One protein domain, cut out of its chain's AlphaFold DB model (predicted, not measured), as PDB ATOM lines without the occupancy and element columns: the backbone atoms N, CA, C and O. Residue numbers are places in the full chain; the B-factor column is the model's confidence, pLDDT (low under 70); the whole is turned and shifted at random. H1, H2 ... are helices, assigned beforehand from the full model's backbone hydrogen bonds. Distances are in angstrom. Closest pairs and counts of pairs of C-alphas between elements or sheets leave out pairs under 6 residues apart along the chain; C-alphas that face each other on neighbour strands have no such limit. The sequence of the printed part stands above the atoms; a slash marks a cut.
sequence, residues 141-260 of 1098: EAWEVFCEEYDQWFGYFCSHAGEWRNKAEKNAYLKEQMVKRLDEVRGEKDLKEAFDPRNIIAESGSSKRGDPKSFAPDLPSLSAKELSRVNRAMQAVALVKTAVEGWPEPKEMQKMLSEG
ATOM      1  N   GLU A 141     158.670 295.388 197.931       81.31
ATOM      2  CA  GLU A 141     159.016 295.271 199.357       81.31
ATOM      3  C   GLU A 141     159.540 293.871 199.726       81.31
ATOM      4  O   GLU A 141     160.580 293.722 200.359       81.31
ATOM      5  N   ALA A 142     158.866 292.820 199.251       78.81
ATOM      6  CA  ALA A 142     159.289 291.430 199.430       78.81
ATOM      7  C   ALA A 142     160.665 291.134 198.798       78.81
ATOM      8  O   ALA A 142     161.452 290.367 199.356       78.81
ATOM      9  N   TRP A 143     160.967 291.748 197.648       88.00
ATOM     10  CA  TRP A 143     162.278 291.643 197.002       88.00
ATOM     11  C   TRP A 143     163.370 292.391 197.775       88.00
ATOM     12  O   TRP A 143     164.472 291.868 197.938       88.00
ATOM     13  N   GLU A 144     163.060 293.584 198.282       85.94
ATOM     14  CA  GLU A 144     163.964 294.372 199.124       85.94
ATOM     15  C   GLU A 144     164.328 293.622 200.409       85.94
ATOM     16  O   GLU A 144     165.513 293.473 200.712       85.94
ATOM     17  N   VAL A 145     163.325 293.053 201.088       84.12
ATOM     18  CA  VAL A 145     163.503 292.214 202.282       84.12
ATOM     19  C   VAL A 145     164.359 290.992 201.957       84.12
ATOM     20  O   VAL A 145     165.259 290.655 202.717       84.12
ATOM     21  N   PHE A 146     164.140 290.337 200.812       89.62
ATOM     22  CA  PHE A 146     164.978 289.212 200.395       89.62
ATOM     23  C   PHE A 146     166.434 289.624 200.152       89.62
ATOM     24  O   PHE A 146     167.343 288.932 200.607       89.62
ATOM     25  N   CYS A 147     166.671 290.740 199.456       90.31
ATOM     26  CA  CYS A 147     168.022 291.245 199.214       90.31
ATOM     27  C   CYS A 147     168.719 291.606 200.529       90.31
ATOM     28  O   CYS A 147     169.897 291.309 200.704       90.31
ATOM     29  N   GLU A 148     167.986 292.207 201.463       88.56
ATOM     30  CA  GLU A 148     168.489 292.528 202.790       88.56
ATOM     31  C   GLU A 148     168.801 291.275 203.617       88.56
ATOM     32  O   GLU A 148     169.915 291.162 204.119       88.56
ATOM     33  N   GLU A 149     167.897 290.299 203.696       88.38
ATOM     34  CA  GLU A 149     168.127 289.030 204.406       88.38
ATOM     35  C   GLU A 149     169.283 288.227 203.762       88.38
ATOM     36  O   GLU A 149     170.079 287.593 204.464       88.38
ATOM     37  N   TYR A 150     169.434 288.295 202.429       91.31
ATOM     38  CA  TYR A 150     170.560 287.702 201.701       91.31
ATOM     39  C   TYR A 150     171.894 288.372 202.039       91.31
ATOM     40  O   TYR A 150     172.848 287.669 202.381       91.31
ATOM     41  N   ASP A 151     171.972 289.702 201.970       87.25
ATOM     42  CA  ASP A 151     173.192 290.449 202.293       87.25
ATOM     43  C   ASP A 151     173.544 290.352 203.785       87.25
ATOM     44  O   ASP A 151     174.726 290.316 204.132       87.25
ATOM     45  N   GLN A 152     172.537 290.295 204.663       84.31
ATOM     46  CA  GLN A 152     172.739 290.167 206.099       84.31
ATOM     47  C   GLN A 152     173.282 288.781 206.435       84.31
ATOM     48  O   GLN A 152     174.427 288.692 206.865       84.31
ATOM     49  N   TRP A 153     172.509 287.699 206.269       89.12
ATOM     50  CA  TRP A 153     172.908 286.367 206.764       89.12
ATOM     51  C   TRP A 153     172.813 285.249 205.741       89.12
ATOM     52  O   TRP A 153     173.651 284.340 205.739       89.12
ATOM     53  N   PHE A 154     171.798 285.271 204.883       89.62
ATOM     54  CA  PHE A 154     171.462 284.095 204.095       89.62
ATOM     55  C   PHE A 154     172.490 283.832 202.984       89.62
ATOM     56  O   PHE A 154     172.813 282.679 202.704       89.62
ATOM     57  N   GLY A 155     173.120 284.869 202.426       89.69
ATOM     58  CA  GLY A 155     174.229 284.721 201.479       89.69
ATOM     59  C   GLY A 155     175.475 284.090 202.107       89.69
ATOM     60  O   GLY A 155     176.167 283.284 201.469       89.69
ATOM     61  N   TYR A 156     175.733 284.383 203.383       83.88
ATOM     62  CA  TYR A 156     176.795 283.728 204.139       83.88
ATOM     63  C   TYR A 156     176.469 282.256 204.407       83.88
ATOM     64  O   TYR A 156     177.312 281.387 204.168       83.88
ATOM     65  N   PHE A 157     175.234 281.981 204.839       86.06
ATOM     66  CA  PHE A 157     174.724 280.626 205.026       86.06
ATOM     67  C   PHE A 157     174.866 279.794 203.743       86.06
ATOM     68  O   PHE A 157     175.453 278.714 203.781       86.06
ATOM     69  N   CYS A 158     174.433 280.324 202.594       86.38
ATOM     70  CA  CYS A 158     174.575 279.676 201.290       86.38
ATOM     71  C   CYS A 158     176.041 279.416 200.917       86.38
ATOM     72  O   CYS A 158     176.356 278.344 200.408       86.38
ATOM     73  N   SER A 159     176.946 280.356 201.216       83.06
ATOM     74  CA  SER A 159     178.384 280.207 200.933       83.06
ATOM     75  C   SER A 159     179.069 279.130 201.788       83.06
ATOM     76  O   SER A 159     180.089 278.596 201.371       83.06
ATOM     77  N   HIS A 160     178.505 278.789 202.951       83.56
ATOM     78  CA  HIS A 160     179.042 277.778 203.876       83.56
ATOM     79  C   HIS A 160     178.122 276.563 204.005       83.56
ATOM     80  O   HIS A 160     178.251 275.760 204.931       83.56
ATOM     81  N   ALA A 161     177.165 276.405 203.090       79.69
ATOM     82  CA  ALA A 161     176.102 275.424 203.239       79.69
ATOM     83  C   ALA A 161     176.620 273.979 203.304       79.69
ATOM     84  O   ALA A 161     176.005 273.154 203.969       79.69
ATOM     85  N   GLY A 162     177.763 273.666 202.683       79.94
ATOM     86  CA  GLY A 162     178.418 272.360 202.824       79.94
ATOM     87  C   GLY A 162     178.881 272.071 204.258       79.94
ATOM     88  O   GLY A 162     178.668 270.975 204.774       79.94
ATOM     89  N   GLU A 163     179.441 273.066 204.947       79.88
ATOM     90  CA  GLU A 163     179.846 272.945 206.352       79.88
ATOM     91  C   GLU A 163     178.633 272.859 207.281       79.88
ATOM     92  O   GLU A 163     178.583 271.996 208.162       79.88
ATOM     93  N   TRP A 164     177.626 273.707 207.045       76.69
ATOM     94  CA  TRP A 164     176.360 273.676 207.780       76.69
ATOM     95  C   TRP A 164     175.639 272.352 207.602       76.69
ATOM     96  O   TRP A 164     175.162 271.791 208.582       76.69
ATOM     97  N   ARG A 165     175.621 271.810 206.385       78.44
ATOM     98  CA  ARG A 165     175.068 270.494 206.073       78.44
ATOM     99  C   ARG A 165     175.788 269.395 206.840       78.44
ATOM    100  O   ARG A 165     175.127 268.610 207.503       78.44
ATOM    101  N   ASN A 166     177.118 269.382 206.845       78.62
ATOM    102  CA  ASN A 166     177.896 268.381 207.582       78.62
ATOM    103  C   ASN A 166     177.673 268.444 209.104       78.62
ATOM    104  O   ASN A 166     177.734 267.416 209.785       78.62
ATOM    105  N   LYS A 167     177.429 269.639 209.660       77.56
ATOM    106  CA  LYS A 167     177.063 269.806 211.076       77.56
ATOM    107  C   LYS A 167     175.603 269.398 211.325       77.56
ATOM    108  O   LYS A 167     175.332 268.652 212.260       77.56
ATOM    109  N   ALA A 168     174.686 269.814 210.457       77.44
ATOM    110  CA  ALA A 168     173.261 269.514 210.534       77.44
ATOM    111  C   ALA A 168     172.949 268.028 210.316       77.44
ATOM    112  O   ALA A 168     172.059 267.502 210.963       77.44
ATOM    113  N   GLU A 169     173.700 267.309 209.481       77.81
ATOM    114  CA  GLU A 169     173.524 265.866 209.259       77.81
ATOM    115  C   GLU A 169     173.783 265.028 210.520       77.81
ATOM    116  O   GLU A 169     173.277 263.908 210.623       77.81
ATOM    117  N   LYS A 170     174.523 265.579 211.491       80.31
ATOM    118  CA  LYS A 170     174.768 264.966 212.805       80.31
ATOM    119  C   LYS A 170     173.650 265.248 213.812       80.31
ATOM    120  O   LYS A 170     173.610 264.598 214.851       80.31
ATOM    121  N   ASN A 171     172.742 266.177 213.508       82.69
ATOM    122  CA  ASN A 171     171.604 266.539 214.344       82.69
ATOM    123  C   ASN A 171     170.295 266.169 213.622       82.69
ATOM    124  O   ASN A 171     169.950 266.740 212.590       82.69
ATOM    125  N   ALA A 172     169.543 265.206 214.163       78.12
ATOM    126  CA  ALA A 172     168.350 264.669 213.500       78.12
ATOM    127  C   ALA A 172     167.284 265.740 213.186       78.12
ATOM    128  O   ALA A 172     166.636 265.661 212.142       78.12
ATOM    129  N   TYR A 173     167.146 266.759 214.042       84.88
ATOM    130  CA  TYR A 173     166.208 267.861 213.836       84.88
ATOM    131  C   TYR A 173     166.638 268.749 212.660       84.88
ATOM    132  O   TYR A 173     165.853 268.971 211.741       84.88
ATOM    133  N   LEU A 174     167.898 269.192 212.623       79.19
ATOM    134  CA  LEU A 174     168.400 270.039 211.532       79.19
ATOM    135  C   LEU A 174     168.498 269.292 210.201       79.19
ATOM    136  O   LEU A 174     168.252 269.871 209.143       79.19
ATOM    137  N   LYS A 175     168.825 268.000 210.235       83.31
ATOM    138  CA  LYS A 175     168.817 267.159 209.039       83.31
ATOM    139  C   LYS A 175     167.433 267.138 208.383       83.31
ATOM    140  O   LYS A 175     167.332 267.324 207.172       83.31
ATOM    141  N   GLU A 176     166.381 266.953 209.179       80.31
ATOM    142  CA  GLU A 176     165.009 266.857 208.673       80.31
ATOM    143  C   GLU A 176     164.408 268.230 208.333       80.31
ATOM    144  O   GLU A 176     163.777 268.382 207.289       80.31
ATOM    145  N   GLN A 177     164.616 269.244 209.180       81.75
ATOM    146  CA  GLN A 177     163.982 270.557 209.007       81.75
ATOM    147  C   GLN A 177     164.754 271.500 208.080       81.75
ATOM    148  O   GLN A 177     164.140 272.368 207.464       81.75
ATOM    149  N   MET A 178     166.074 271.337 207.949       80.88
ATOM    150  CA  MET A 178     166.928 272.259 207.197       80.88
ATOM    151  C   MET A 178     167.564 271.593 205.974       80.88
ATOM    152  O   MET A 178     167.347 272.056 204.859       80.88
ATOM    153  N   VAL A 179     168.308 270.492 206.140       80.75
ATOM    154  CA  VAL A 179     169.062 269.872 205.025       80.75
ATOM    155  C   VAL A 179     168.127 269.297 203.966       80.75
ATOM    156  O   VAL A 179     168.236 269.648 202.794       80.75
ATOM    157  N   LYS A 180     167.172 268.461 204.381       80.56
ATOM    158  CA  LYS A 180     166.218 267.820 203.468       80.56
ATOM    159  C   LYS A 180     165.375 268.844 202.702       80.56
ATOM    160  O   LYS A 180     165.227 268.737 201.492       80.56
ATOM    161  N   ARG A 181     164.888 269.879 203.394       78.25
ATOM    162  CA  ARG A 181     164.060 270.929 202.782       78.25
ATOM    163  C   ARG A 181     164.860 271.853 201.864       78.25
ATOM    164  O   ARG A 181     164.351 272.261 200.828       78.25
ATOM    165  N   LEU A 182     166.117 272.162 202.188       77.88
ATOM    166  CA  LEU A 182     166.990 272.909 201.276       77.88
ATOM    167  C   LEU A 182     167.314 272.111 200.012       77.88
ATOM    168  O   LEU A 182     167.322 272.689 198.928       77.88
ATOM    169  N   ASP A 183     167.529 270.798 200.130       78.56
ATOM    170  CA  ASP A 183     167.735 269.921 198.974       78.56
ATOM    171  C   ASP A 183     166.499 269.881 198.058       78.56
ATOM    172  O   ASP A 183     166.640 269.902 196.834       78.56
ATOM    173  N   GLU A 184     165.293 269.909 198.637       76.81
ATOM    174  CA  GLU A 184     164.025 269.986 197.899       76.81
ATOM    175  C   GLU A 184     163.860 271.312 197.129       76.81
ATOM    176  O   GLU A 184     163.316 271.317 196.024       76.81
ATOM    177  N   VAL A 185     164.360 272.437 197.661       71.94
ATOM    178  CA  VAL A 185     164.235 273.765 197.021       71.94
ATOM    179  C   VAL A 185     165.351 274.036 195.989       71.94
ATOM    180  O   VAL A 185     165.157 274.820 195.056       71.94
ATOM    181  N   ARG A 186     166.517 273.390 196.126       65.31
ATOM    182  CA  ARG A 186     167.756 273.671 195.367       65.31
ATOM    183  C   ARG A 186     167.797 273.086 193.947       65.31
ATOM    184  O   ARG A 186     168.210 273.778 193.014       65.31
ATOM    185  N   GLY A 187     167.441 271.811 193.765       62.81
ATOM    186  CA  GLY A 187     167.829 271.055 192.559       62.81
ATOM    187  C   GLY A 187     169.357 270.822 192.449       62.81
ATOM    188  O   GLY A 187     170.059 270.836 193.453       62.81
ATOM    189  N   GLU A 188     169.899 270.605 191.238       44.62
ATOM    190  CA  GLU A 188     171.307 270.176 191.000       44.62
ATOM    191  C   GLU A 188     172.410 271.265 191.154       44.62
ATOM    192  O   GLU A 188     173.591 270.944 191.046       44.62
ATOM    193  N   LYS A 189     172.096 272.548 191.398       57.94
ATOM    194  CA  LYS A 189     173.081 273.668 191.353       57.94
ATOM    195  C   LYS A 189     173.549 274.161 192.718       57.94
ATOM    196  O   LYS A 189     172.791 274.047 193.660       57.94
ATOM    197  N   ASP A 190     174.748 274.738 192.849       78.81
ATOM    198  CA  ASP A 190     175.253 275.366 194.093       78.81
ATOM    199  C   ASP A 190     174.236 276.352 194.726       78.81
ATOM    200  O   ASP A 190     173.607 277.137 194.017       78.81
ATOM    201  N   LEU A 191     174.058 276.305 196.055       77.06
ATOM    202  CA  LEU A 191     173.097 277.135 196.801       77.06
ATOM    203  C   LEU A 191     173.387 278.633 196.665       77.06
ATOM    204  O   LEU A 191     172.457 279.437 196.571       77.06
ATOM    205  N   LYS A 192     174.666 279.016 196.615       84.12
ATOM    206  CA  LYS A 192     175.068 280.408 196.421       84.12
ATOM    207  C   LYS A 192     174.689 280.890 195.027       84.12
ATOM    208  O   LYS A 192     174.075 281.942 194.890       84.12
ATOM    209  N   GLU A 193     174.982 280.099 193.997       82.25
ATOM    210  CA  GLU A 193     174.616 280.434 192.616       82.25
ATOM    211  C   GLU A 193     173.099 280.452 192.399       82.25
ATOM    212  O   GLU A 193     172.579 281.282 191.649       82.25
ATOM    213  N   ALA A 194     172.380 279.540 193.056       81.62
ATOM    214  CA  ALA A 194     170.938 279.415 192.923       81.62
ATOM    215  C   ALA A 194     170.197 280.633 193.489       81.62
ATOM    216  O   ALA A 194     169.227 281.076 192.861       81.62
ATOM    217  N   PHE A 195     170.665 281.160 194.628       89.12
ATOM    218  CA  PHE A 195     169.932 282.131 195.439       89.12
ATOM    219  C   PHE A 195     170.558 283.527 195.536       89.12
ATOM    220  O   PHE A 195     169.930 284.384 196.138       89.12
ATOM    221  N   ASP A 196     171.735 283.805 194.965       91.81
ATOM    222  CA  ASP A 196     172.272 285.178 194.941       91.81
ATOM    223  C   ASP A 196     171.348 286.121 194.138       91.81
ATOM    224  O   ASP A 196     171.174 285.897 192.931       91.81
ATOM    225  N   PRO A 197     170.781 287.187 194.752       89.31
ATOM    226  CA  PRO A 197     169.951 288.172 194.058       89.31
ATOM    227  C   PRO A 197     170.639 288.739 192.810       89.31
ATOM    228  O   PRO A 197     169.986 289.005 191.800       89.31
ATOM    229  N   ARG A 198     171.972 288.858 192.838       88.94
ATOM    230  CA  ARG A 198     172.790 289.360 191.725       88.94
ATOM    231  C   ARG A 198     172.798 288.382 190.556       88.94
ATOM    232  O   ARG A 198     172.743 288.820 189.413       88.94
ATOM    233  N   ASN A 199     172.819 287.075 190.822       86.69
ATOM    234  CA  ASN A 199     172.766 286.039 189.785       86.69
ATOM    235  C   ASN A 199     171.354 285.869 189.222       86.69
ATOM    236  O   ASN A 199     171.195 285.611 188.031       86.69
ATOM    237  N   ILE A 200     170.332 286.052 190.064       84.06
ATOM    238  CA  ILE A 200     168.933 286.059 189.626       84.06
ATOM    239  C   ILE A 200     168.693 287.221 188.647       84.06
ATOM    240  O   ILE A 200     168.039 287.017 187.630       84.06
ATOM    241  N   ILE A 201     169.274 288.402 188.902       79.94
ATOM    242  CA  ILE A 201     169.163 289.569 188.010       79.94
ATOM    243  C   ILE A 201     170.112 289.475 186.803       79.94
ATOM    244  O   ILE A 201     169.720 289.846 185.702       79.94
ATOM    245  N   ALA A 202     171.350 288.991 186.943       75.88
ATOM    246  CA  ALA A 202     172.332 288.993 185.848       75.88
ATOM    247  C   ALA A 202     171.911 288.150 184.627       75.88
ATOM    248  O   ALA A 202     172.284 288.469 183.499       75.88
ATOM    249  N   GLU A 203     171.108 287.101 184.826       66.00
ATOM    250  CA  GLU A 203     170.577 286.269 183.737       66.00
ATOM    251  C   GLU A 203     169.492 286.974 182.892       66.00
ATOM    252  O   GLU A 203     169.251 286.559 181.758       66.00
ATOM    253  N   SER A 204     168.907 288.076 183.385       60.59
ATOM    254  CA  SER A 204     167.848 288.855 182.708       60.59
ATOM    255  C   SER A 204     168.331 289.689 181.511       60.59
ATOM    256  O   SER A 204     167.545 290.376 180.860       60.59
ATOM    257  N   GLY A 205     169.636 289.683 181.215       56.31
ATOM    258  CA  GLY A 205     170.211 290.468 180.120       56.31
ATOM    259  C   GLY A 205     170.309 291.975 180.396       56.31
ATOM    260  O   GLY A 205     170.728 292.724 179.510       56.31
ATOM    261  N   SER A 206     169.976 292.443 181.607       56.72
ATOM    262  CA  SER A 206     170.211 293.837 181.986       56.72
ATOM    263  C   SER A 206     171.719 294.080 182.168       56.72
ATOM    264  O   SER A 206     172.386 293.525 183.038       56.72
ATOM    265  N   SER A 207     172.309 294.902 181.301       41.09
ATOM    266  CA  SER A 207     173.759 295.152 181.248       41.09
ATOM    267  C   SER A 207     174.307 295.992 182.412       41.09
ATOM    268  O   SER A 207     175.473 296.391 182.397       41.09
ATOM    269  N   LYS A 208     173.500 296.270 183.443       50.44
ATOM    270  CA  LYS A 208     173.905 297.056 184.609       50.44
ATOM    271  C   LYS A 208     174.098 296.129 185.808       50.44
ATOM    272  O   LYS A 208     173.129 295.691 186.413       50.44
ATOM    273  N   ARG A 209     175.359 295.894 186.201       50.66
ATOM    274  CA  ARG A 209     175.728 295.383 187.539       50.66
ATOM    275  C   ARG A 209     175.426 296.456 188.601       50.66
ATOM    276  O   ARG A 209     176.344 297.042 189.166       50.66
ATOM    277  N   GLY A 210     174.152 296.795 188.769       61.06
ATOM    278  CA  GLY A 210     173.668 297.705 189.802       61.06
ATOM    279  C   GLY A 210     173.400 296.974 191.115       61.06
ATOM    280  O   GLY A 210     173.384 295.744 191.161       61.06
ATOM    281  N   ASP A 211     173.186 297.745 192.176       77.56
ATOM    282  CA  ASP A 211     172.711 297.252 193.470       77.56
ATOM    283  C   ASP A 211     171.378 296.485 193.287       77.56
ATOM    284  O   ASP A 211     170.422 297.085 192.782       77.56
ATOM    285  N   PRO A 212     171.274 295.193 193.666       76.94
ATOM    286  CA  PRO A 212     170.039 294.404 193.574       76.94
ATOM    287  C   PRO A 212     168.812 295.070 194.206       76.94
ATOM    288  O   PRO A 212     167.692 294.840 193.742       76.94
ATOM    289  N   LYS A 213     169.015 295.927 195.219       80.00
ATOM    290  CA  LYS A 213     167.946 296.688 195.883       80.00
ATOM    291  C   LYS A 213     167.326 297.747 194.967       80.00
ATOM    292  O   LYS A 213     166.128 297.995 195.020       80.00
ATOM    293  N   SER A 214     168.108 298.308 194.043       74.12
ATOM    294  CA  SER A 214     167.640 299.327 193.088       74.12
ATOM    295  C   SER A 214     166.728 298.787 191.974       74.12
ATOM    296  O   SER A 214     166.170 299.568 191.206       74.12
ATOM    297  N   PHE A 215     166.545 297.463 191.884       73.56
ATOM    298  CA  PHE A 215     165.712 296.806 190.868       73.56
ATOM    299  C   PHE A 215     164.211 296.746 191.234       73.56
ATOM    300  O   PHE A 215     163.410 296.201 190.476       73.56
ATOM    301  N   ALA A 216     163.817 297.318 192.379       63.03
ATOM    302  CA  ALA A 216     162.476 297.201 192.953       63.03
ATOM    303  C   ALA A 216     161.297 297.909 192.228       63.03
ATOM    304  O   ALA A 216     160.168 297.492 192.489       63.03
ATOM    305  N   PRO A 217     161.449 298.904 191.321       45.03
ATOM    306  CA  PRO A 217     160.263 299.519 190.716       45.03
ATOM    307  C   PRO A 217     159.641 298.761 189.521       45.03
ATOM    308  O   PRO A 217     158.475 299.011 189.243       45.03
ATOM    309  N   ASP A 218     160.320 297.793 188.874       54.22
ATOM    310  CA  ASP A 218     159.823 297.133 187.637       54.22
ATOM    311  C   ASP A 218     159.921 295.580 187.625       54.22
ATOM    312  O   ASP A 218     160.243 294.949 186.609       54.22
ATOM    313  N   LEU A 219     159.555 294.918 188.730       60.62
ATOM    314  CA  LEU A 219     159.401 293.448 188.808       60.62
ATOM    315  C   LEU A 219     158.453 292.782 187.767       60.62
ATOM    316  O   LEU A 219     158.674 291.602 187.478       60.62
ATOM    317  N   PRO A 220     157.450 293.449 187.140       55.03
ATOM    318  CA  PRO A 220     156.612 292.838 186.093       55.03
ATOM    319  C   PRO A 220     157.359 292.395 184.824       55.03
ATOM    320  O   PRO A 220     156.771 291.723 183.979       55.03
ATOM    321  N   SER A 221     158.629 292.779 184.668       62.28
ATOM    322  CA  SER A 221     159.464 292.442 183.506       62.28
ATOM    323  C   SER A 221     160.191 291.092 183.614       62.28
ATOM    324  O   SER A 221     160.768 290.635 182.626       62.28
ATOM    325  N   LEU A 222     160.147 290.428 184.777       68.75
ATOM    326  CA  LEU A 222     160.775 289.120 184.974       68.75
ATOM    327  C   LEU A 222     160.009 288.010 184.244       68.75
ATOM    328  O   LEU A 222     158.782 287.906 184.310       68.75
ATOM    329  N   SER A 223     160.741 287.110 183.593       79.38
ATOM    330  CA  SER A 223     160.170 285.891 183.026       79.38
ATOM    331  C   SER A 223     159.587 284.991 184.124       79.38
ATOM    332  O   SER A 223     160.051 284.971 185.266       79.38
ATOM    333  N   ALA A 224     158.608 284.148 183.780       74.50
ATOM    334  CA  ALA A 224     158.009 283.193 184.723       74.50
ATOM    335  C   ALA A 224     159.050 282.272 185.401       74.50
ATOM    336  O   ALA A 224     158.872 281.840 186.542       74.50
ATOM    337  N   LYS A 225     160.164 281.991 184.711       77.44
ATOM    338  CA  LYS A 225     161.285 281.206 185.238       77.44
ATOM    339  C   LYS A 225     162.047 281.962 186.330       77.44
ATOM    340  O   LYS A 225     162.408 281.354 187.337       77.44
ATOM    341  N   GLU A 226     162.277 283.258 186.148       76.75
ATOM    342  CA  GLU A 226     162.936 284.124 187.132       76.75
ATOM    343  C   GLU A 226     162.033 284.350 188.341       76.75
ATOM    344  O   GLU A 226     162.471 284.129 189.467       76.75
ATOM    345  N   LEU A 227     160.744 284.634 188.127       79.69
ATOM    346  CA  LEU A 227     159.770 284.779 189.214       79.69
ATOM    347  C   LEU A 227     159.674 283.502 190.070       79.69
ATOM    348  O   LEU A 227     159.581 283.556 191.296       79.69
ATOM    349  N   SER A 228     159.750 282.329 189.435       80.12
ATOM    350  CA  SER A 228     159.817 281.033 190.122       80.12
ATOM    351  C   SER A 228     161.109 280.871 190.943       80.12
ATOM    352  O   SER A 228     161.072 280.314 192.040       80.12
ATOM    353  N   ARG A 229     162.255 281.386 190.468       80.56
ATOM    354  CA  ARG A 229     163.518 281.389 191.235       80.56
ATOM    355  C   ARG A 229     163.463 282.336 192.430       80.56
ATOM    356  O   ARG A 229     163.874 281.918 193.506       80.56
ATOM    357  N   VAL A 230     162.926 283.547 192.261       82.44
ATOM    358  CA  VAL A 230     162.741 284.512 193.359       82.44
ATOM    359  C   VAL A 230     161.882 283.896 194.463       82.44
ATOM    360  O   VAL A 230     162.291 283.862 195.619       82.44
ATOM    361  N   ASN A 231     160.737 283.312 194.101       82.25
ATOM    362  CA  ASN A 231     159.848 282.674 195.070       82.25
ATOM    363  C   ASN A 231     160.510 281.490 195.794       82.25
ATOM    364  O   ASN A 231     160.370 281.369 197.008       82.25
ATOM    365  N   ARG A 232     161.282 280.651 195.087       83.50
ATOM    366  CA  ARG A 232     162.069 279.581 195.727       83.50
ATOM    367  C   ARG A 232     163.129 280.130 196.683       83.50
ATOM    368  O   ARG A 232     163.310 279.573 197.758       83.50
ATOM    369  N   ALA A 233     163.804 281.219 196.319       84.00
ATOM    370  CA  ALA A 233     164.813 281.848 197.168       84.00
ATOM    371  C   ALA A 233     164.198 282.400 198.464       84.00
ATOM    372  O   ALA A 233     164.696 282.122 199.552       84.00
ATOM    373  N   MET A 234     163.058 283.087 198.360       84.88
ATOM    374  CA  MET A 234     162.311 283.580 199.520       84.88
ATOM    375  C   MET A 234     161.796 282.447 200.417       84.88
ATOM    376  O   MET A 234     161.882 282.534 201.642       84.88
ATOM    377  N   GLN A 235     161.303 281.356 199.823       85.62
ATOM    378  CA  GLN A 235     160.901 280.164 200.572       85.62
ATOM    379  C   GLN A 235     162.084 279.521 201.299       85.62
ATOM    380  O   GLN A 235     161.938 279.128 202.453       85.62
ATOM    381  N   ALA A 236     163.257 279.447 200.664       85.19
ATOM    382  CA  ALA A 236     164.464 278.920 201.296       85.19
ATOM    383  C   ALA A 236     164.885 279.765 202.510       85.19
ATOM    384  O   ALA A 236     165.176 279.198 203.563       85.19
ATOM    385  N   VAL A 237     164.836 281.100 202.406       86.81
ATOM    386  CA  VAL A 237     165.095 282.015 203.535       86.81
ATOM    387  C   VAL A 237     164.127 281.744 204.688       86.81
ATOM    388  O   VAL A 237     164.561 281.518 205.816       86.81
ATOM    389  N   ALA A 238     162.820 281.703 204.408       82.88
ATOM    390  CA  ALA A 238     161.794 281.481 205.428       82.88
ATOM    391  C   ALA A 238     161.916 280.104 206.102       82.88
ATOM    392  O   ALA A 238     161.770 279.988 207.321       82.88
ATOM    393  N   LEU A 239     162.218 279.060 205.324       82.62
ATOM    394  CA  LEU A 239     162.417 277.701 205.829       82.62
ATOM    395  C   LEU A 239     163.626 277.613 206.754       82.62
ATOM    396  O   LEU A 239     163.510 277.054 207.844       82.62
ATOM    397  N   VAL A 240     164.765 278.173 206.341       81.88
ATOM    398  CA  VAL A 240     165.975 278.161 207.169       81.88
ATOM    399  C   VAL A 240     165.752 278.973 208.438       81.88
ATOM    400  O   VAL A 240     166.070 278.481 209.515       81.88
ATOM    401  N   LYS A 241     165.115 280.146 208.342       83.25
ATOM    402  CA  LYS A 241     164.749 280.975 209.499       83.25
ATOM    403  C   LYS A 241     163.861 280.216 210.495       83.25
ATOM    404  O   LYS A 241     164.201 280.124 211.667       83.25
ATOM    405  N   THR A 242     162.809 279.555 210.011       79.06
ATOM    406  CA  THR A 242     161.896 278.754 210.850       79.06
ATOM    407  C   THR A 242     162.601 277.556 211.495       79.06
ATOM    408  O   THR A 242     162.401 277.261 212.672       79.06
ATOM    409  N   ALA A 243     163.439 276.840 210.735       78.00
ATOM    410  CA  ALA A 243     164.187 275.695 211.251       78.00
ATOM    411  C   ALA A 243     165.167 276.123 212.351       78.00
ATOM    412  O   ALA A 243     165.305 275.424 213.356       78.00
ATOM    413  N   VAL A 244     165.801 277.283 212.166       74.06
ATOM    414  CA  VAL A 244     166.696 277.922 213.129       74.06
ATOM    415  C   VAL A 244     165.941 278.316 214.406       74.06
ATOM    416  O   VAL A 244     166.366 277.945 215.498       74.06
ATOM    417  N   GLU A 245     164.791 278.978 214.282       75.25
ATOM    418  CA  GLU A 245     163.956 279.417 215.413       75.25
ATOM    419  C   GLU A 245     163.375 278.252 216.232       75.25
ATOM    420  O   GLU A 245     163.236 278.354 217.449       75.25
ATOM    421  N   GLY A 246     163.056 277.126 215.585       73.19
ATOM    422  CA  GLY A 246     162.481 275.952 216.248       73.19
ATOM    423  C   GLY A 246     163.491 275.016 216.924       73.19
ATOM    424  O   GLY A 246     163.083 273.983 217.457       73.19
ATOM    425  N   TRP A 247     164.798 275.307 216.887       77.88
ATOM    426  CA  TRP A 247     165.809 274.395 217.430       77.88
ATOM    427  C   TRP A 247     165.819 274.422 218.976       77.88
ATOM    428  O   TRP A 247     166.124 275.455 219.573       77.88
ATOM    429  N   PRO A 248     165.554 273.285 219.656       62.81
ATOM    430  CA  PRO A 248     165.450 273.203 221.120       62.81
ATOM    431  C   PRO A 248     166.722 273.511 221.932       62.81
ATOM    432  O   PRO A 248     166.622 273.639 223.152       62.81
ATOM    433  N   GLU A 249     167.901 273.660 221.312       70.00
ATOM    434  CA  GLU A 249     169.155 273.981 222.015       70.00
ATOM    435  C   GLU A 249     169.786 275.301 221.527       70.00
ATOM    436  O   GLU A 249     170.772 275.299 220.782       70.00
ATOM    437  N   PRO A 250     169.285 276.460 222.003       53.84
ATOM    438  CA  PRO A 250     169.766 277.781 221.590       53.84
ATOM    439  C   PRO A 250     171.274 277.983 221.797       53.84
ATOM    440  O   PRO A 250     171.921 278.696 221.036       53.84
ATOM    441  N   LYS A 251     171.860 277.329 222.811       58.91
ATOM    442  CA  LYS A 251     173.295 277.422 223.130       58.91
ATOM    443  C   LYS A 251     174.181 276.714 222.104       58.91
ATOM    444  O   LYS A 251     175.290 277.175 221.847       58.91
ATOM    445  N   GLU A 252     173.711 275.613 221.520       57.75
ATOM    446  CA  GLU A 252     174.455 274.861 220.504       57.75
ATOM    447  C   GLU A 252     174.422 275.594 219.156       57.75
ATOM    448  O   GLU A 252     175.444 275.703 218.480       57.75
ATOM    449  N   MET A 253     173.289 276.223 218.832       55.44
ATOM    450  CA  MET A 253     173.160 277.161 217.717       55.44
ATOM    451  C   MET A 253     174.069 278.382 217.871       55.44
ATOM    452  O   MET A 253     174.789 278.732 216.940       55.44
ATOM    453  N   GLN A 254     174.057 279.023 219.041       55.16
ATOM    454  CA  GLN A 254     174.888 280.194 219.318       55.16
ATOM    455  C   GLN A 254     176.379 279.842 219.218       55.16
ATOM    456  O   GLN A 254     177.151 280.588 218.620       55.16
ATOM    457  N   LYS A 255     176.762 278.650 219.699       59.84
ATOM    458  CA  LYS A 255     178.096 278.074 219.517       59.84
ATOM    459  C   LYS A 255     178.418 277.836 218.035       59.84
ATOM    460  O   LYS A 255     179.450 278.304 217.566       59.84
ATOM    461  N   MET A 256     177.525 277.205 217.271       55.22
ATOM    462  CA  MET A 256     177.725 276.940 215.838       55.22
ATOM    463  C   MET A 256     177.813 278.213 214.983       55.22
ATOM    464  O   MET A 256     178.629 278.249 214.065       55.22
ATOM    465  N   LEU A 257     177.020 279.245 215.292       57.22
ATOM    466  CA  LEU A 257     177.072 280.561 214.642       57.22
ATOM    467  C   LEU A 257     178.338 281.339 215.033       57.22
ATOM    468  O   LEU A 257     178.913 282.017 214.189       57.22
ATOM    469  N   SER A 258     178.813 281.199 216.277       56.19
ATOM    470  CA  SER A 258     180.060 281.828 216.744       56.19
ATOM    471  C   SER A 258     181.336 281.165 216.208       56.19
ATOM    472  O   SER A 258     182.354 281.826 216.058       56.19
ATOM    473  N   GLU A 259     181.288 279.867 215.893       51.38
ATOM    474  CA  GLU A 259     182.438 279.086 215.410       51.38
ATOM    475  C   GLU A 259     182.620 279.147 213.884       51.38
ATOM    476  O   GLU A 259     183.565 278.560 213.359       51.38
ATOM    477  N   GLY A 260     181.723 279.811 213.151       48.66
ATOM    478  CA  GLY A 260     181.782 279.818 211.692       48.66
ATOM    479  C   GLY A 260     180.963 280.901 211.010       48.66
ATOM    480  O   GLY A 260     180.404 280.591 209.969       48.66
TER     481      GLY A 260
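What this domain is: This is residues 141 to 260 of the 1098 residues of an uncharacterized protein of Verrucomicrobia bacterium (UniProt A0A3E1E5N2). A long helix, H7, runs along most of an elongated body; H3 runs back beside its later part with H2 folded onto H3, the kinked H1 crosses its middle steeply, and short H4 and H5 pack on its earlier half. H6 packs on H1, and H8 sits past the last end of H7, touching no helix. The 120 printed residues hold eight named helices, H1 to H8 in order, and no named strand: all helix. The whole is compact, radius of gyration of the C-alphas 15.2 A, spanning 44 by 25 by 20 A.

How they stand to each other: Start at H1, residues 141 to 159, with a kink of 56 degrees near residue 153; it touches the hub H7, residues 224 to 245, at a steep tilt of 65 degrees, the closest C-alphas being Phe 146 and Met 234, 6.3 A apart. Next, H2, residues 161 to 168, and H3, residues 172 to 186, form a helical hairpin, closest C-alphas Ala 168 and Leu 174, 5.0 A. H3 touches H7 at a shallow tilt of 9 degrees, opposite ways, closest C-alphas Gln 177 and Ala 243, 5.6 A. Look at H4, residues 191 to 195: it touches H1 at the C-alphas of Cys 158 and Lys 192, 4.9 A. H5, residues 197 to 202, only just touches H7, with 3 pairs of C-alphas within 8 A, closest Ile 200 and Glu 226, 6.8 A. H6, residues 212 to 215, touches H1, closest C-alphas Glu 144 and Lys 213, 5.6 A. H8, residues 250 to 258, is close to H7 but not clearly touching. Every O i to N i+4 pair is within hydrogen-bond range in H2, H4, H5, H7 and H8, against 12 of 15 in H1 and 9 of 11 in H3; H6 is too short for one.

Where its parts are: Find C-alpha 141 at (159.016, 295.271, 199.357); H1 runs 24.6 A from there. H3 is 20.3 A long, and H7 runs 31.5 A to C-alpha 245 at (163.956, 279.417, 215.413).

The domain as a whole: The C-alphas of Ser 207 and Pro 248 are the two farthest apart, 46.3 A. The printed part has no cut and no long link. Confidence is under 70 at 31 residues, among them 203 to 210 and 250 to 260.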